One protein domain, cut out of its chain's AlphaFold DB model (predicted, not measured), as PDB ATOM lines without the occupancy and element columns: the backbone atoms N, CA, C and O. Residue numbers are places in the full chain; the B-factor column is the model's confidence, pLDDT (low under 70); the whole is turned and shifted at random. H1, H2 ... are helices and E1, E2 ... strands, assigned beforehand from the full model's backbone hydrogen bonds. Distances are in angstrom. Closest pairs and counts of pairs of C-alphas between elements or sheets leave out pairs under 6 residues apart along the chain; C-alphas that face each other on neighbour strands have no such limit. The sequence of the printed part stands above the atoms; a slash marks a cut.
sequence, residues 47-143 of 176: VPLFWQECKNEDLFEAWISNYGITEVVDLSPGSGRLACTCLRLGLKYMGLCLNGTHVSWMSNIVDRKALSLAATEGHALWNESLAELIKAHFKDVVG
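This is residues 47 to 143 of the 176 residues of the protein "PKHD1L1 protein" of Symbiodinium pilosum (UniProt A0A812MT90). The short helix H2 sits in the middle, packed on a small sheet of two strands, E1 and E2, with H1 packed on H2 on the side away from the long helix H3, while H4 and H5 pack on the last part of H3, residues 112 to 119, away from the sheet. H2 packs on H3 as well, at residues 109 to 117. The printed part has 97 residues, with five named helices and two named strands in the order H1 E1 H2 E2 H3 H4 H5; the sheet, E1 beside E2, is parallel and the class is mostly helix. The whole is compact, with a radius of gyration of the C-alphas of 14.1 A and spans of 36 by 32 by 19 A.

Start at H1, residues 57 to 67, and go on to H2, residues 81 to 88: they touch, closest at the C-alphas of Glu 57 and Thr 85, 5.9 A apart, at a steep tilt of 67 degrees, the same way. Look next at E1, residues 71 to 74, and E2, residues 92 to 95: they are parallel neighbours at 10 degrees, and N 72 and O 92 at 2.9 A and N 74 and O 94 at 2.8 A are within hydrogen-bond range. E1, H2 and E2 form a strand-helix-strand unit, two parallel neighbour strands with a helix between them in the chain, and its crossover is right-handed. The closest C-alphas of H2 and E2 are those of Ala 83 and Tyr 93, 6.3 A apart. H3, residues 100 to 119, is the hub, touching three helices. It touches H2 with residues 109 to 117 alone, closest at the C-alphas of Cys 84 and Val 110, 6.0 A, the same way at 36 degrees, only just a steep tilt. With residues 115 to 119 alone it touches H4, residues 128 to 137, closest at the C-alphas of Ala 119 and Ala 131, 4.2 A, at a steep tilt of 60 degrees, opposite ways. With residues 112 to 119 alone it touches H5, residues 139 to 142, closest at the C-alphas of Ser 116 and Val 142, 5.3 A. H4 and H5 are close but not clearly touching, with 2 pairs of C-alphas within 8 A. H1 and H3 are apart. In H1, H2, H3 and H4 every O i to N i+4 pair is within hydrogen-bond range; H5 is too short for such a pair.

Find C-alpha 57 at (-24.621, -29.992, 24.122); from there H1 runs 15.6 A. E1 measures 10.0 A, H2 10.6 A and E2 10.3 A. H3 runs 28.5 A to C-alpha 119 at (-31.068, -45.625, 34.172). H4 measures 14.5 A, and H5, 5.2 A long, ends at C-alpha 142 at (-32.362, -39.253, 37.808).

The two C-alphas farthest apart are those of Tyr 67 and Ala 136, 39.3 A. The printed part has no cut, and no link between named elements is long. The mean pLDDT of the printed part is 87.6; look for values under 70 at residue 47, residues 49 to 51 and residues 142 to 143.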
ATOM      1  N   VAL A  47     -14.519 -25.234  41.765       67.81
ATOM      2  CA  VAL A  47     -15.337 -24.956  40.592       67.81
ATOM      3  C   VAL A  47     -14.556 -24.035  39.642       67.81
ATOM      4  O   VAL A  47     -13.976 -23.043  40.090       67.81
ATOM      5  N   PRO A  48     -14.499 -24.324  38.328       73.19
ATOM      6  CA  PRO A  48     -13.793 -23.471  37.372       73.19
ATOM      7  C   PRO A  48     -14.345 -22.044  37.323       73.19
ATOM      8  O   PRO A  48     -15.554 -21.843  37.370       73.19
ATOM      9  N   LEU A  49     -13.460 -21.062  37.119       67.69
ATOM     10  CA  LEU A  49     -13.798 -19.628  37.107       67.69
ATOM     11  C   LEU A  49     -14.954 -19.262  36.151       67.69
ATOM     12  O   LEU A  49     -15.723 -18.359  36.448       67.69
ATOM     13  N   PHE A  50     -15.102 -19.988  35.040       69.81
ATOM     14  CA  PHE A  50     -16.140 -19.766  34.022       69.81
ATOM     15  C   PHE A  50     -17.055 -20.982  33.845       69.81
ATOM     16  O   PHE A  50     -17.513 -21.275  32.746       69.81
ATOM     17  N   TRP A  51     -17.296 -21.750  34.908       68.38
ATOM     18  CA  TRP A  51     -18.104 -22.969  34.808       68.38
ATOM     19  C   TRP A  51     -19.564 -22.710  34.395       68.38
ATOM     20  O   TRP A  51     -20.187 -23.587  33.806       68.38
ATOM     21  N   GLN A  52     -20.097 -21.516  34.667       71.81
ATOM     22  CA  GLN A  52     -21.445 -21.121  34.247       71.81
ATOM     23  C   GLN A  52     -21.519 -20.783  32.751       71.81
ATOM     24  O   GLN A  52     -22.596 -20.845  32.163       71.81
ATOM     25  N   GLU A  53     -20.387 -20.499  32.095       72.81
ATOM     26  CA  GLU A  53     -20.337 -20.301  30.645       72.81
ATOM     27  C   GLU A  53     -20.419 -21.651  29.922       72.81
ATOM     28  O   GLU A  53     -19.428 -22.262  29.509       72.81
ATOM     29  N   CYS A  54     -21.644 -22.145  29.773       76.88
ATOM     30  CA  CYS A  54     -21.915 -23.426  29.144       76.88
ATOM     31  C   CYS A  54     -22.284 -23.251  27.670       76.88
ATOM     32  O   CYS A  54     -23.309 -22.668  27.325       76.88
ATOM     33  N   LYS A  55     -21.482 -23.838  26.778       84.62
ATOM     34  CA  LYS A  55     -21.927 -24.102  25.402       84.62
ATOM     35  C   LYS A  55     -22.969 -25.224  25.426       84.62
ATOM     36  O   LYS A  55     -22.823 -26.174  26.195       84.62
ATOM     37  N   ASN A  56     -23.992 -25.126  24.579       85.88
ATOM     38  CA  ASN A  56     -25.038 -26.147  24.473       85.88
ATOM     39  C   ASN A  56     -24.444 -27.511  24.029       85.88
ATOM     40  O   ASN A  56     -23.529 -27.544  23.201       85.88
ATOM     41  N   GLU A  57     -24.969 -28.627  24.558       87.56
ATOM     42  CA  GLU A  57     -24.621 -29.992  24.122       87.56
ATOM     43  C   GLU A  57     -24.866 -30.182  22.620       87.56
ATOM     44  O   GLU A  57     -24.053 -30.827  21.960       87.56
ATOM     45  N   ASP A  58     -25.920 -29.569  22.070       90.06
ATOM     46  CA  ASP A  58     -26.275 -29.680  20.647       90.06
ATOM     47  C   ASP A  58     -25.163 -29.162  19.729       90.06
ATOM     48  O   ASP A  58     -24.909 -29.709  18.654       90.06
ATOM     49  N   LEU A  59     -24.456 -28.111  20.161       91.44
ATOM     50  CA  LEU A  59     -23.324 -27.567  19.417       91.44
ATOM     51  C   LEU A  59     -22.185 -28.588  19.346       91.44
ATOM     52  O   LEU A  59     -21.593 -28.790  18.283       91.44
ATOM     53  N   PHE A  60     -21.881 -29.231  20.474       93.38
ATOM     54  CA  PHE A  60     -20.832 -30.241  20.541       93.38
ATOM     55  C   PHE A  60     -21.202 -31.487  19.747       93.38
ATOM     56  O   PHE A  60     -20.366 -31.995  19.004       93.38
ATOM     57  N   GLU A  61     -22.448 -31.947  19.843       93.88
ATOM     58  CA  GLU A  61     -22.948 -33.065  19.046       93.88
ATOM     59  C   GLU A  61     -22.846 -32.762  17.550       93.88
ATOM     60  O   GLU A  61     -22.265 -33.552  16.808       93.88
ATOM     61  N   ALA A  62     -23.292 -31.580  17.115       94.50
ATOM     62  CA  ALA A  62     -23.177 -31.168  15.723       94.50
ATOM     63  C   ALA A  62     -21.718 -31.175  15.240       94.50
ATOM     64  O   ALA A  62     -21.433 -31.663  14.149       94.50
ATOM     65  N   TRP A  63     -20.772 -30.670  16.035       93.56
ATOM     66  CA  TRP A  63     -19.350 -30.706  15.675       93.56
ATOM     67  C   TRP A  63     -18.811 -32.130  15.586       93.56
ATOM     68  O   TRP A  63     -18.186 -32.496  14.590       93.56
ATOM     69  N   ILE A  64     -19.076 -32.941  16.604       94.62
ATOM     70  CA  ILE A  64     -18.615 -34.323  16.675       94.62
ATOM     71  C   ILE A  64     -19.124 -35.122  15.473       94.62
ATOM     72  O   ILE A  64     -18.331 -35.775  14.790       94.62
ATOM     73  N   SER A  65     -20.420 -35.026  15.174       93.19
ATOM     74  CA  SER A  65     -21.043 -35.744  14.064       93.19
ATOM     75  C   SER A  65     -20.576 -35.233  12.702       93.19
ATOM     76  O   SER A  65     -20.248 -36.043  11.836       93.19
ATOM     77  N   ASN A  66     -20.488 -33.914  12.503       95.19
ATOM     78  CA  ASN A  66     -20.126 -33.337  11.202       95.19
ATOM     79  C   ASN A  66     -18.671 -33.611  10.807       95.19
ATOM     80  O   ASN A  66     -18.380 -33.776   9.623       95.19
ATOM     81  N   TYR A  67     -17.761 -33.665  11.782       94.06
ATOM     82  CA  TYR A  67     -16.340 -33.923  11.533       94.06
ATOM     83  C   TYR A  67     -15.935 -35.389  11.749       94.06
ATOM     84  O   TYR A  67     -14.772 -35.728  11.539       94.06
ATOM     85  N   GLY A  68     -16.868 -36.267  12.140       92.44
ATOM     86  CA  GLY A  68     -16.589 -37.686  12.379       92.44
ATOM     87  C   GLY A  68     -15.585 -37.914  13.512       92.44
ATOM     88  O   GLY A  68     -14.712 -38.776  13.405       92.44
ATOM     89  N   ILE A  69     -15.667 -37.107  14.572       94.50
ATOM     90  CA  ILE A  69     -14.730 -37.152  15.699       94.50
ATOM     91  C   ILE A  69     -14.971 -38.430  16.509       94.50
ATOM     92  O   ILE A  69     -16.088 -38.697  16.944       94.50
ATOM     93  N   THR A  70     -13.912 -39.207  16.744       93.50
ATOM     94  CA  THR A  70     -13.978 -40.465  17.514       93.50
ATOM     95  C   THR A  70     -13.392 -40.356  18.920       93.50
ATOM     96  O   THR A  70     -13.712 -41.162  19.793       93.50
ATOM     97  N   GLU A  71     -12.491 -39.398  19.133       95.12
ATOM     98  CA  GLU A  71     -11.793 -39.177  20.400       95.12
ATOM     99  C   GLU A  71     -11.631 -37.671  20.629       95.12
ATOM    100  O   GLU A  71     -11.293 -36.932  19.702       95.12
ATOM    101  N   VAL A  72     -11.874 -37.223  21.859       95.88
ATOM    102  CA  VAL A  72     -11.811 -35.811  22.249       95.88
ATOM    103  C   VAL A  72     -10.748 -35.623  23.322       95.88
ATOM    104  O   VAL A  72     -10.747 -36.315  24.341       95.88
ATOM    105  N   VAL A  73      -9.857 -34.657  23.093       96.12
ATOM    106  CA  VAL A  73      -8.893 -34.171  24.083       96.12
ATOM    107  C   VAL A  73      -9.243 -32.724  24.401       96.12
ATOM    108  O   VAL A  73      -9.124 -31.854  23.541       96.12
ATOM    109  N   ASP A  74      -9.688 -32.483  25.628       93.81
ATOM    110  CA  ASP A  74     -10.138 -31.187  26.116       93.81
ATOM    111  C   ASP A  74      -9.101 -30.593  27.075       93.81
ATOM    112  O   ASP A  74      -8.805 -31.141  28.138       93.81
ATOM    113  N   LEU A  75      -8.517 -29.467  26.675       92.19
ATOM    114  CA  LEU A  75      -7.504 -28.754  27.456       92.19
ATOM    115  C   LEU A  75      -8.118 -27.746  28.433       92.19
ATOM    116  O   LEU A  75      -7.406 -27.167  29.251       92.19
ATOM    117  N   SER A  76      -9.425 -27.522  28.328       88.50
ATOM    118  CA  SER A  76     -10.192 -26.582  29.131       88.50
ATOM    119  C   SER A  76     -11.582 -27.168  29.410       88.50
ATOM    120  O   SER A  76     -12.571 -26.618  28.921       88.50
ATOM    121  N   PRO A  77     -11.670 -28.252  30.213       88.12
ATOM    122  CA  PRO A  77     -12.909 -28.995  30.455       88.12
ATOM    123  C   PRO A  77     -14.081 -28.132  30.921       88.12
ATOM    124  O   PRO A  77     -15.233 -28.526  30.748       88.12
ATOM    125  N   GLY A  78     -13.791 -26.951  31.483       88.12
ATOM    126  CA  GLY A  78     -14.789 -25.933  31.785       88.12
ATOM    127  C   GLY A  78     -15.917 -26.531  32.608       88.12
ATOM    128  O   GLY A  78     -15.658 -27.103  33.661       88.12
ATOM    129  N   SER A  79     -17.141 -26.447  32.086       87.56
ATOM    130  CA  SER A  79     -18.352 -26.944  32.736       87.56
ATOM    131  C   SER A  79     -18.579 -28.462  32.664       87.56
ATOM    132  O   SER A  79     -19.558 -28.977  33.194       87.56
ATOM    133  N   GLY A  80     -17.728 -29.192  31.943       90.38
ATOM    134  CA  GLY A  80     -17.877 -30.626  31.701       90.38
ATOM    135  C   GLY A  80     -18.952 -31.003  30.680       90.38
ATOM    136  O   GLY A  80     -19.164 -32.187  30.423       90.38
ATOM    137  N   ARG A  81     -19.599 -30.025  30.032       91.81
ATOM    138  CA  ARG A  81     -20.677 -30.279  29.065       91.81
ATOM    139  C   ARG A  81     -20.209 -31.101  27.858       91.81
ATOM    140  O   ARG A  81     -20.885 -32.051  27.479       91.81
ATOM    141  N   LEU A  82     -19.006 -30.828  27.341       93.56
ATOM    142  CA  LEU A  82     -18.387 -31.627  26.275       93.56
ATOM    143  C   LEU A  82     -18.108 -33.072  26.725       93.56
ATOM    144  O   LEU A  82     -18.341 -34.003  25.955       93.56
ATOM    145  N   ALA A  83     -17.670 -33.276  27.972       94.12
ATOM    146  CA  ALA A  83     -17.468 -34.612  28.533       94.12
ATOM    147  C   ALA A  83     -18.790 -35.395  28.601       94.12
ATOM    148  O   ALA A  83     -18.850 -36.547  28.172       94.12
ATOM    149  N   CYS A  84     -19.867 -34.749  29.061       93.44
ATOM    150  CA  CYS A  84     -21.213 -35.323  29.096       93.44
ATOM    151  C   CYS A  84     -21.741 -35.673  27.698       93.44
ATOM    152  O   CYS A  84     -22.298 -36.757  27.512       93.44
ATOM    153  N   THR A  85     -21.536 -34.801  26.704       94.12
ATOM    154  CA  THR A  85     -21.897 -35.086  25.308       94.12
ATOM    155  C   THR A  85     -21.109 -36.277  24.768       94.12
ATOM    156  O   THR A  85     -21.699 -37.187  24.190       94.12
ATOM    157  N   CYS A  86     -19.793 -36.333  25.007       94.19
ATOM    158  CA  CYS A  86     -18.969 -37.473  24.603       94.19
ATOM    159  C   CYS A  86     -19.454 -38.777  25.246       94.19
ATOM    160  O   CYS A  86     -19.554 -39.790  24.557       94.19
ATOM    161  N   LEU A  87     -19.805 -38.749  26.534       93.31
ATOM    162  CA  LEU A  87     -20.324 -39.912  27.248       93.31
ATOM    163  C   LEU A  87     -21.653 -40.404  26.654       93.31
ATOM    164  O   LEU A  87     -21.801 -41.601  26.415       93.31
ATOM    165  N   ARG A  88     -22.587 -39.488  26.367       92.06
ATOM    166  CA  ARG A  88     -23.873 -39.801  25.716       92.06
ATOM    167  C   ARG A  88     -23.685 -40.390  24.316       92.06
ATOM    168  O   ARG A  88     -24.427 -41.278  23.914       92.06
ATOM    169  N   LEU A  89     -22.693 -39.906  23.571       91.75
ATOM    170  CA  LEU A  89     -22.372 -40.399  22.229       91.75
ATOM    171  C   LEU A  89     -21.488 -41.660  22.239       91.75
ATOM    172  O   LEU A  89     -21.199 -42.208  21.177       91.75
ATOM    173  N   GLY A  90     -21.049 -42.132  23.411       91.25
ATOM    174  CA  GLY A  90     -20.179 -43.306  23.536       91.25
ATOM    175  C   GLY A  90     -18.748 -43.081  23.033       91.25
ATOM    176  O   GLY A  90     -18.101 -44.020  22.567       91.25
ATOM    177  N   LEU A  91     -18.246 -41.846  23.104       93.12
ATOM    178  CA  LEU A  91     -16.918 -41.452  22.635       93.12
ATOM    179  C   LEU A  91     -15.887 -41.428  23.759       93.12
ATOM    180  O   LEU A  91     -16.201 -41.201  24.929       93.12
ATOM    181  N   LYS A  92     -14.615 -41.615  23.391       93.75
ATOM    182  CA  LYS A  92     -13.512 -41.472  24.347       93.75
ATOM    183  C   LYS A  92     -13.222 -39.997  24.583       93.75
ATOM    184  O   LYS A  92     -13.037 -39.237  23.633       93.75
ATOM    185  N   TYR A  93     -13.113 -39.633  25.851       95.69
ATOM    186  CA  TYR A  93     -12.845 -38.273  26.293       95.69
ATOM    187  C   TYR A  93     -11.649 -38.245  27.248       95.69
ATOM    188  O   TYR A  93     -11.543 -39.079  28.148       95.69
ATOM    189  N   MET A  94     -10.761 -37.270  27.062       95.31
ATOM    190  CA  MET A  94      -9.666 -36.951  27.974       95.31
ATOM    191  C   MET A  94      -9.694 -35.455  28.278       95.31
ATOM    192  O   MET A  94      -9.464 -34.650  27.382       95.31
ATOM    193  N   GLY A  95      -9.943 -35.090  29.536       93.38
ATOM    194  CA  GLY A  95      -9.922 -33.702  30.000       93.38
ATOM    195  C   GLY A  95      -8.689 -33.402  30.847       93.38
ATOM    196  O   GLY A  95      -8.334 -34.194  31.721       93.38
ATOM    197  N   LEU A  96      -8.054 -32.252  30.624       92.12
ATOM    198  CA  LEU A  96      -6.950 -31.758  31.444       92.12
ATOM    199  C   LEU A  96      -7.461 -30.701  32.426       92.12
ATOM    200  O   LEU A  96      -7.842 -29.604  32.034       92.12
ATOM    201  N   CYS A  97      -7.455 -31.037  33.715       90.19
ATOM    202  CA  CYS A  97      -7.832 -30.121  34.792       90.19
ATOM    203  C   CYS A  97      -6.578 -29.534  35.453       90.19
ATOM    204  O   CYS A  97      -5.559 -30.217  35.577       90.19
ATOM    205  N   LEU A  98      -6.649 -28.279  35.902       85.81
ATOM    206  CA  LEU A  98      -5.489 -27.568  36.464       85.81
ATOM    207  C   LEU A  98      -5.144 -27.982  37.901       85.81
ATOM    208  O   LEU A  98      -4.013 -27.787  38.339       85.81
ATOM    209  N   ASN A  99      -6.102 -28.535  38.647       86.12
ATOM    210  CA  ASN A  99      -5.907 -28.971  40.028       86.12
ATOM    211  C   ASN A  99      -6.799 -30.180  40.368       86.12
ATOM    212  O   ASN A  99      -7.723 -30.514  39.625       86.12
ATOM    213  N   GLY A 100      -6.503 -30.844  41.490       87.75
ATOM    214  CA  GLY A 100      -7.228 -32.041  41.928       87.75
ATOM    215  C   GLY A 100      -8.690 -31.780  42.295       87.75
ATOM    216  O   GLY A 100      -9.533 -32.630  42.035       87.75
ATOM    217  N   THR A 101      -9.010 -30.600  42.827       86.94
ATOM    218  CA  THR A 101     -10.387 -30.243  43.191       86.94
ATOM    219  C   THR A 101     -11.280 -30.144  41.952       86.94
ATOM    220  O   THR A 101     -12.382 -30.685  41.942       86.94
ATOM    221  N   HIS A 102     -10.768 -29.566  40.861       85.69
ATOM    222  CA  HIS A 102     -11.456 -29.523  39.569       85.69
ATOM    223  C   HIS A 102     -11.625 -30.925  38.971       85.69
ATOM    224  O   HIS A 102     -12.676 -31.216  38.407       85.69
ATOM    225  N   VAL A 103     -10.645 -31.824  39.146       89.81
ATOM    226  CA  VAL A 103     -10.803 -33.237  38.748       89.81
ATOM    227  C   VAL A 103     -11.967 -33.882  39.495       89.81
ATOM    228  O   VAL A 103     -12.823 -34.479  38.854       89.81
ATOM    229  N   SER A 104     -12.034 -33.744  40.822       89.06
ATOM    230  CA  SER A 104     -13.140 -34.292  41.620       89.06
ATOM    231  C   SER A 104     -14.492 -33.715  41.201       89.06
ATOM    232  O   SER A 104     -15.456 -34.456  41.026       89.06
ATOM    233  N   TRP A 105     -14.555 -32.404  40.969       87.31
ATOM    234  CA  TRP A 105     -15.759 -31.735  40.486       87.31
ATOM    235  C   TRP A 105     -16.212 -32.264  39.112       87.31
ATOM    236  O   TRP A 105     -17.381 -32.605  38.929       87.31
ATOM    237  N   MET A 106     -15.274 -32.418  38.171       90.06
ATOM    238  CA  MET A 106     -15.530 -33.006  36.853       90.06
ATOM    239  C   MET A 106     -16.007 -34.457  36.945       90.06
ATOM    240  O   MET A 106     -16.958 -34.823  36.253       90.06
ATOM    241  N   SER A 107     -15.383 -35.276  37.797       91.25
ATOM    242  CA  SER A 107     -15.803 -36.663  38.024       91.25
ATOM    243  C   SER A 107     -17.248 -36.723  38.506       91.25
ATOM    244  O   SER A 107     -18.042 -37.447  37.921       91.25
ATOM    245  N   ASN A 108     -17.633 -35.874  39.463       90.12
ATOM    246  CA  ASN A 108     -19.004 -35.834  39.975       90.12
ATOM    247  C   ASN A 108     -20.035 -35.485  38.890       90.12
ATOM    248  O   ASN A 108     -21.118 -36.071  38.856       90.12
ATOM    249  N   ILE A 109     -19.713 -34.558  37.984       90.12
ATOM    250  CA  ILE A 109     -20.590 -34.227  36.849       90.12
ATOM    251  C   ILE A 109     -20.750 -35.425  35.911       90.12
ATOM    252  O   ILE A 109     -21.872 -35.788  35.544       90.12
ATOM    253  N   VAL A 110     -19.632 -36.041  35.529       91.69
ATOM    254  CA  VAL A 110     -19.624 -37.166  34.589       91.69
ATOM    255  C   VAL A 110     -20.307 -38.391  35.201       91.69
ATOM    256  O   VAL A 110     -21.094 -39.037  34.514       91.69
ATOM    257  N   ASP A 111     -20.092 -38.668  36.485       91.19
ATOM    258  CA  ASP A 111     -20.700 -39.787  37.208       91.19
ATOM    259  C   ASP A 111     -22.218 -39.624  37.322       91.19
ATOM    260  O   ASP A 111     -22.964 -40.564  37.041       91.19
ATOM    261  N   ARG A 112     -22.709 -38.416  37.633       90.00
ATOM    262  CA  ARG A 112     -24.155 -38.127  37.624       90.00
ATOM    263  C   ARG A 112     -24.762 -38.359  36.243       90.00
ATOM    264  O   ARG A 112     -25.798 -39.016  36.127       90.00
ATOM    265  N   LYS A 113     -24.099 -37.886  35.179       90.81
ATOM    266  CA  LYS A 113     -24.554 -38.136  33.803       90.81
ATOM    267  C   LYS A 113     -24.517 -39.632  33.471       90.81
ATOM    268  O   LYS A 113     -25.462 -40.135  32.871       90.81
ATOM    269  N   ALA A 114     -23.480 -40.358  33.887       90.88
ATOM    270  CA  ALA A 114     -23.358 -41.799  33.675       90.88
ATOM    271  C   ALA A 114     -24.485 -42.580  34.360       90.88
ATOM    272  O   ALA A 114     -25.068 -43.466  33.737       90.88
ATOM    273  N   LEU A 115     -24.834 -42.226  35.599       90.31
ATOM    274  CA  LEU A 115     -25.948 -42.828  36.334       90.31
ATOM    275  C   LEU A 115     -27.291 -42.569  35.643       90.31
ATOM    276  O   LEU A 115     -28.080 -43.498  35.468       90.31
ATOM    277  N   SER A 116     -27.528 -41.335  35.190       89.12
ATOM    278  CA  SER A 116     -28.724 -40.977  34.417       89.12
ATOM    279  C   SER A 116     -28.835 -41.806  33.126       89.12
ATOM    280  O   SER A 116     -29.869 -42.421  32.843       89.12
ATOM    281  N   LEU A 117     -27.733 -41.930  32.380       89.62
ATOM    282  CA  LEU A 117     -27.674 -42.738  31.160       89.62
ATOM    283  C   LEU A 117     -27.828 -44.241  31.437       89.62
ATOM    284  O   LEU A 117     -28.472 -44.937  30.656       89.62
ATOM    285  N   ALA A 118     -27.287 -44.755  32.544       89.19
ATOM    286  CA  ALA A 118     -27.450 -46.152  32.950       89.19
ATOM    287  C   ALA A 118     -28.893 -46.485  33.373       89.19
ATOM    288  O   ALA A 118     -29.327 -47.632  33.256       89.19
ATOM    289  N   ALA A 119     -29.655 -45.486  33.826       88.50
ATOM    290  CA  ALA A 119     -31.068 -45.625  34.172       88.50
ATOM    291  C   ALA A 119     -32.025 -45.473  32.971       88.50
ATOM    292  O   ALA A 119     -33.210 -45.819  33.089       88.50
ATOM    293  N   THR A 120     -31.524 -44.986  31.829       86.25
ATOM    294  CA  THR A 120     -32.294 -44.759  30.597       86.25
ATOM    295  C   THR A 120     -32.266 -45.993  29.704       86.25
ATOM    296  O   THR A 120     -31.204 -46.448  29.286       86.25
ATOM    297  N   GLU A 121     -33.441 -46.538  29.396       86.19
ATOM    298  CA  GLU A 121     -33.569 -47.726  28.553       86.19
ATOM    299  C   GLU A 121     -33.070 -47.458  27.125       86.19
ATOM    300  O   GLU A 121     -33.331 -46.407  26.543       86.19
ATOM    301  N   GLY A 122     -32.329 -48.415  26.560       81.88
ATOM    302  CA  GLY A 122     -31.796 -48.325  25.196       81.88
ATOM    303  C   GLY A 122     -30.428 -47.646  25.062       81.88
ATOM    304  O   GLY A 122     -29.854 -47.679  23.974       81.88
ATOM    305  N   HIS A 123     -29.863 -47.082  26.136       85.94
ATOM    306  CA  HIS A 123     -28.490 -46.567  26.117       85.94
ATOM    307  C   HIS A 123     -27.451 -47.694  26.263       85.94
ATOM    308  O   HIS A 123     -27.710 -48.720  26.887       85.94
ATOM    309  N   ALA A 124     -26.228 -47.488  25.762       83.38
ATOM    310  CA  ALA A 124     -25.141 -48.477  25.850       83.38
ATOM    311  C   ALA A 124     -24.732 -48.833  27.295       83.38
ATOM    312  O   ALA A 124     -24.156 -49.892  27.537       83.38
ATOM    313  N   LEU A 125     -25.026 -47.941  28.243       84.00
ATOM    314  CA  LEU A 125     -24.759 -48.115  29.676       84.00
ATOM    315  C   LEU A 125     -25.950 -48.712  30.438       84.00
ATOM    316  O   LEU A 125     -25.852 -48.918  31.646       84.00
ATOM    317  N   TRP A 126     -27.072 -48.962  29.761       89.06
ATOM    318  CA  TRP A 126     -28.282 -49.440  30.409       89.06
ATOM    319  C   TRP A 126     -28.136 -50.880  30.896       89.06
ATOM    320  O   TRP A 126     -27.684 -51.772  30.175       89.06
ATOM    321  N   ASN A 127     -28.581 -51.108  32.126       87.25
ATOM    322  CA  ASN A 127     -28.726 -52.434  32.701       87.25
ATOM    323  C   ASN A 127     -29.989 -52.448  33.562       87.25
ATOM    324  O   ASN A 127     -30.125 -51.610  34.444       87.25
ATOM    325  N   GLU A 128     -30.894 -53.394  33.316       87.81
ATOM    326  CA  GLU A 128     -32.213 -53.463  33.960       87.81
ATOM    327  C   GLU A 128     -32.132 -53.439  35.495       87.81
ATOM    328  O   GLU A 128     -32.679 -52.541  36.135       87.81
ATOM    329  N   SER A 129     -31.370 -54.361  36.091       88.62
ATOM    330  CA  SER A 129     -31.235 -54.459  37.550       88.62
ATOM    331  C   SER A 129     -30.539 -53.239  38.158       88.62
ATOM    332  O   SER A 129     -30.883 -52.802  39.256       88.62
ATOM    333  N   LEU A 130     -29.560 -52.671  37.448       87.44
ATOM    334  CA  LEU A 130     -28.886 -51.451  37.881       87.44
ATOM    335  C   LEU A 130     -29.816 -50.236  37.790       87.44
ATOM    336  O   LEU A 130     -29.841 -49.423  38.705       87.44
ATOM    337  N   ALA A 131     -30.606 -50.120  36.725       87.94
ATOM    338  CA  ALA A 131     -31.539 -49.021  36.517       87.94
ATOM    339  C   ALA A 131     -32.619 -48.988  37.606       87.94
ATOM    340  O   ALA A 131     -32.967 -47.907  38.081       87.94
ATOM    341  N   GLU A 132     -33.122 -50.147  38.040       88.75
ATOM    342  CA  GLU A 132     -34.049 -50.245  39.173       88.75
ATOM    343  C   GLU A 132     -33.418 -49.742  40.477       88.75
ATOM    344  O   GLU A 132     -34.023 -48.935  41.185       88.75
ATOM    345  N   LEU A 133     -32.182 -50.162  40.769       88.62
ATOM    346  CA  LEU A 133     -31.431 -49.707  41.941       88.62
ATOM    347  C   LEU A 133     -31.157 -48.201  41.889       88.62
ATOM    348  O   LEU A 133     -31.366 -47.506  42.882       88.62
ATOM    349  N   ILE A 134     -30.747 -47.680  40.733       87.38
ATOM    350  CA  ILE A 134     -30.484 -46.249  40.570       87.38
ATOM    351  C   ILE A 134     -31.775 -45.455  40.790       87.38
ATOM    352  O   ILE A 134     -31.787 -44.516  41.579       87.38
ATOM    353  N   LYS A 135     -32.890 -45.864  40.177       85.56
ATOM    354  CA  LYS A 135     -34.195 -45.211  40.370       85.56
ATOM    355  C   LYS A 135     -34.719 -45.341  41.803       85.56
ATOM    356  O   LYS A 135     -35.521 -44.517  42.236       85.56
ATOM    357  N   ALA A 136     -34.307 -46.363  42.549       86.75
ATOM    358  CA  ALA A 136     -34.677 -46.518  43.951       86.75
ATOM    359  C   ALA A 136     -33.874 -45.587  44.874       86.75
ATOM    360  O   ALA A 136     -34.468 -44.986  45.773       86.75
ATOM    361  N   HIS A 137     -32.562 -45.466  44.647       85.25
ATOM    362  CA  HIS A 137     -31.620 -44.797  45.551       85.25
ATOM    363  C   HIS A 137     -31.261 -43.355  45.162       85.25
ATOM    364  O   HIS A 137     -30.949 -42.572  46.052       85.25
ATOM    365  N   PHE A 138     -31.340 -42.998  43.879       85.00
ATOM    366  CA  PHE A 138     -30.885 -41.715  43.321       85.00
ATOM    367  C   PHE A 138     -32.001 -41.002  42.549       85.00
ATOM    368  O   PHE A 138     -31.844 -40.595  41.395       85.00
ATOM    369  N   LYS A 139     -33.178 -40.893  43.171       80.12
ATOM    370  CA  LYS A 139     -34.352 -40.244  42.560       80.12
ATOM    371  C   LYS A 139     -34.124 -38.765  42.265       80.12
ATOM    372  O   LYS A 139     -34.699 -38.251  41.321       80.12
ATOM    373  N   ASP A 140     -33.296 -38.127  43.071       75.06
ATOM    374  CA  ASP A 140     -32.831 -36.748  42.970       75.06
ATOM    375  C   ASP A 140     -31.817 -36.525  41.838       75.06
ATOM    376  O   ASP A 140     -31.723 -35.427  41.313       75.06
ATOM    377  N   VAL A 141     -31.065 -37.558  41.444       72.06
ATOM    378  CA  VAL A 141     -30.074 -37.471  40.352       72.06
ATOM    379  C   VAL A 141     -30.679 -37.867  39.002       72.06
ATOM    380  O   VAL A 141     -30.215 -37.425  37.953       72.06
ATOM    381  N   VAL A 142     -31.684 -38.749  39.016       67.38
ATOM    382  CA  VAL A 142     -32.362 -39.253  37.808       67.38
ATOM    383  C   VAL A 142     -33.672 -38.514  37.513       67.38
ATOM    384  O   VAL A 142     -34.119 -38.519  36.367       67.38
ATOM    385  N   GLY A 143     -34.283 -37.880  38.515       54.09
ATOM    386  CA  GLY A 143     -35.391 -36.944  38.340       54.09
ATOM    387  C   GLY A 143     -34.879 -35.587  37.862       54.09
ATOM    388  O   GLY A 143     -33.871 -35.110  38.366       54.09
TER     389      GLY A 143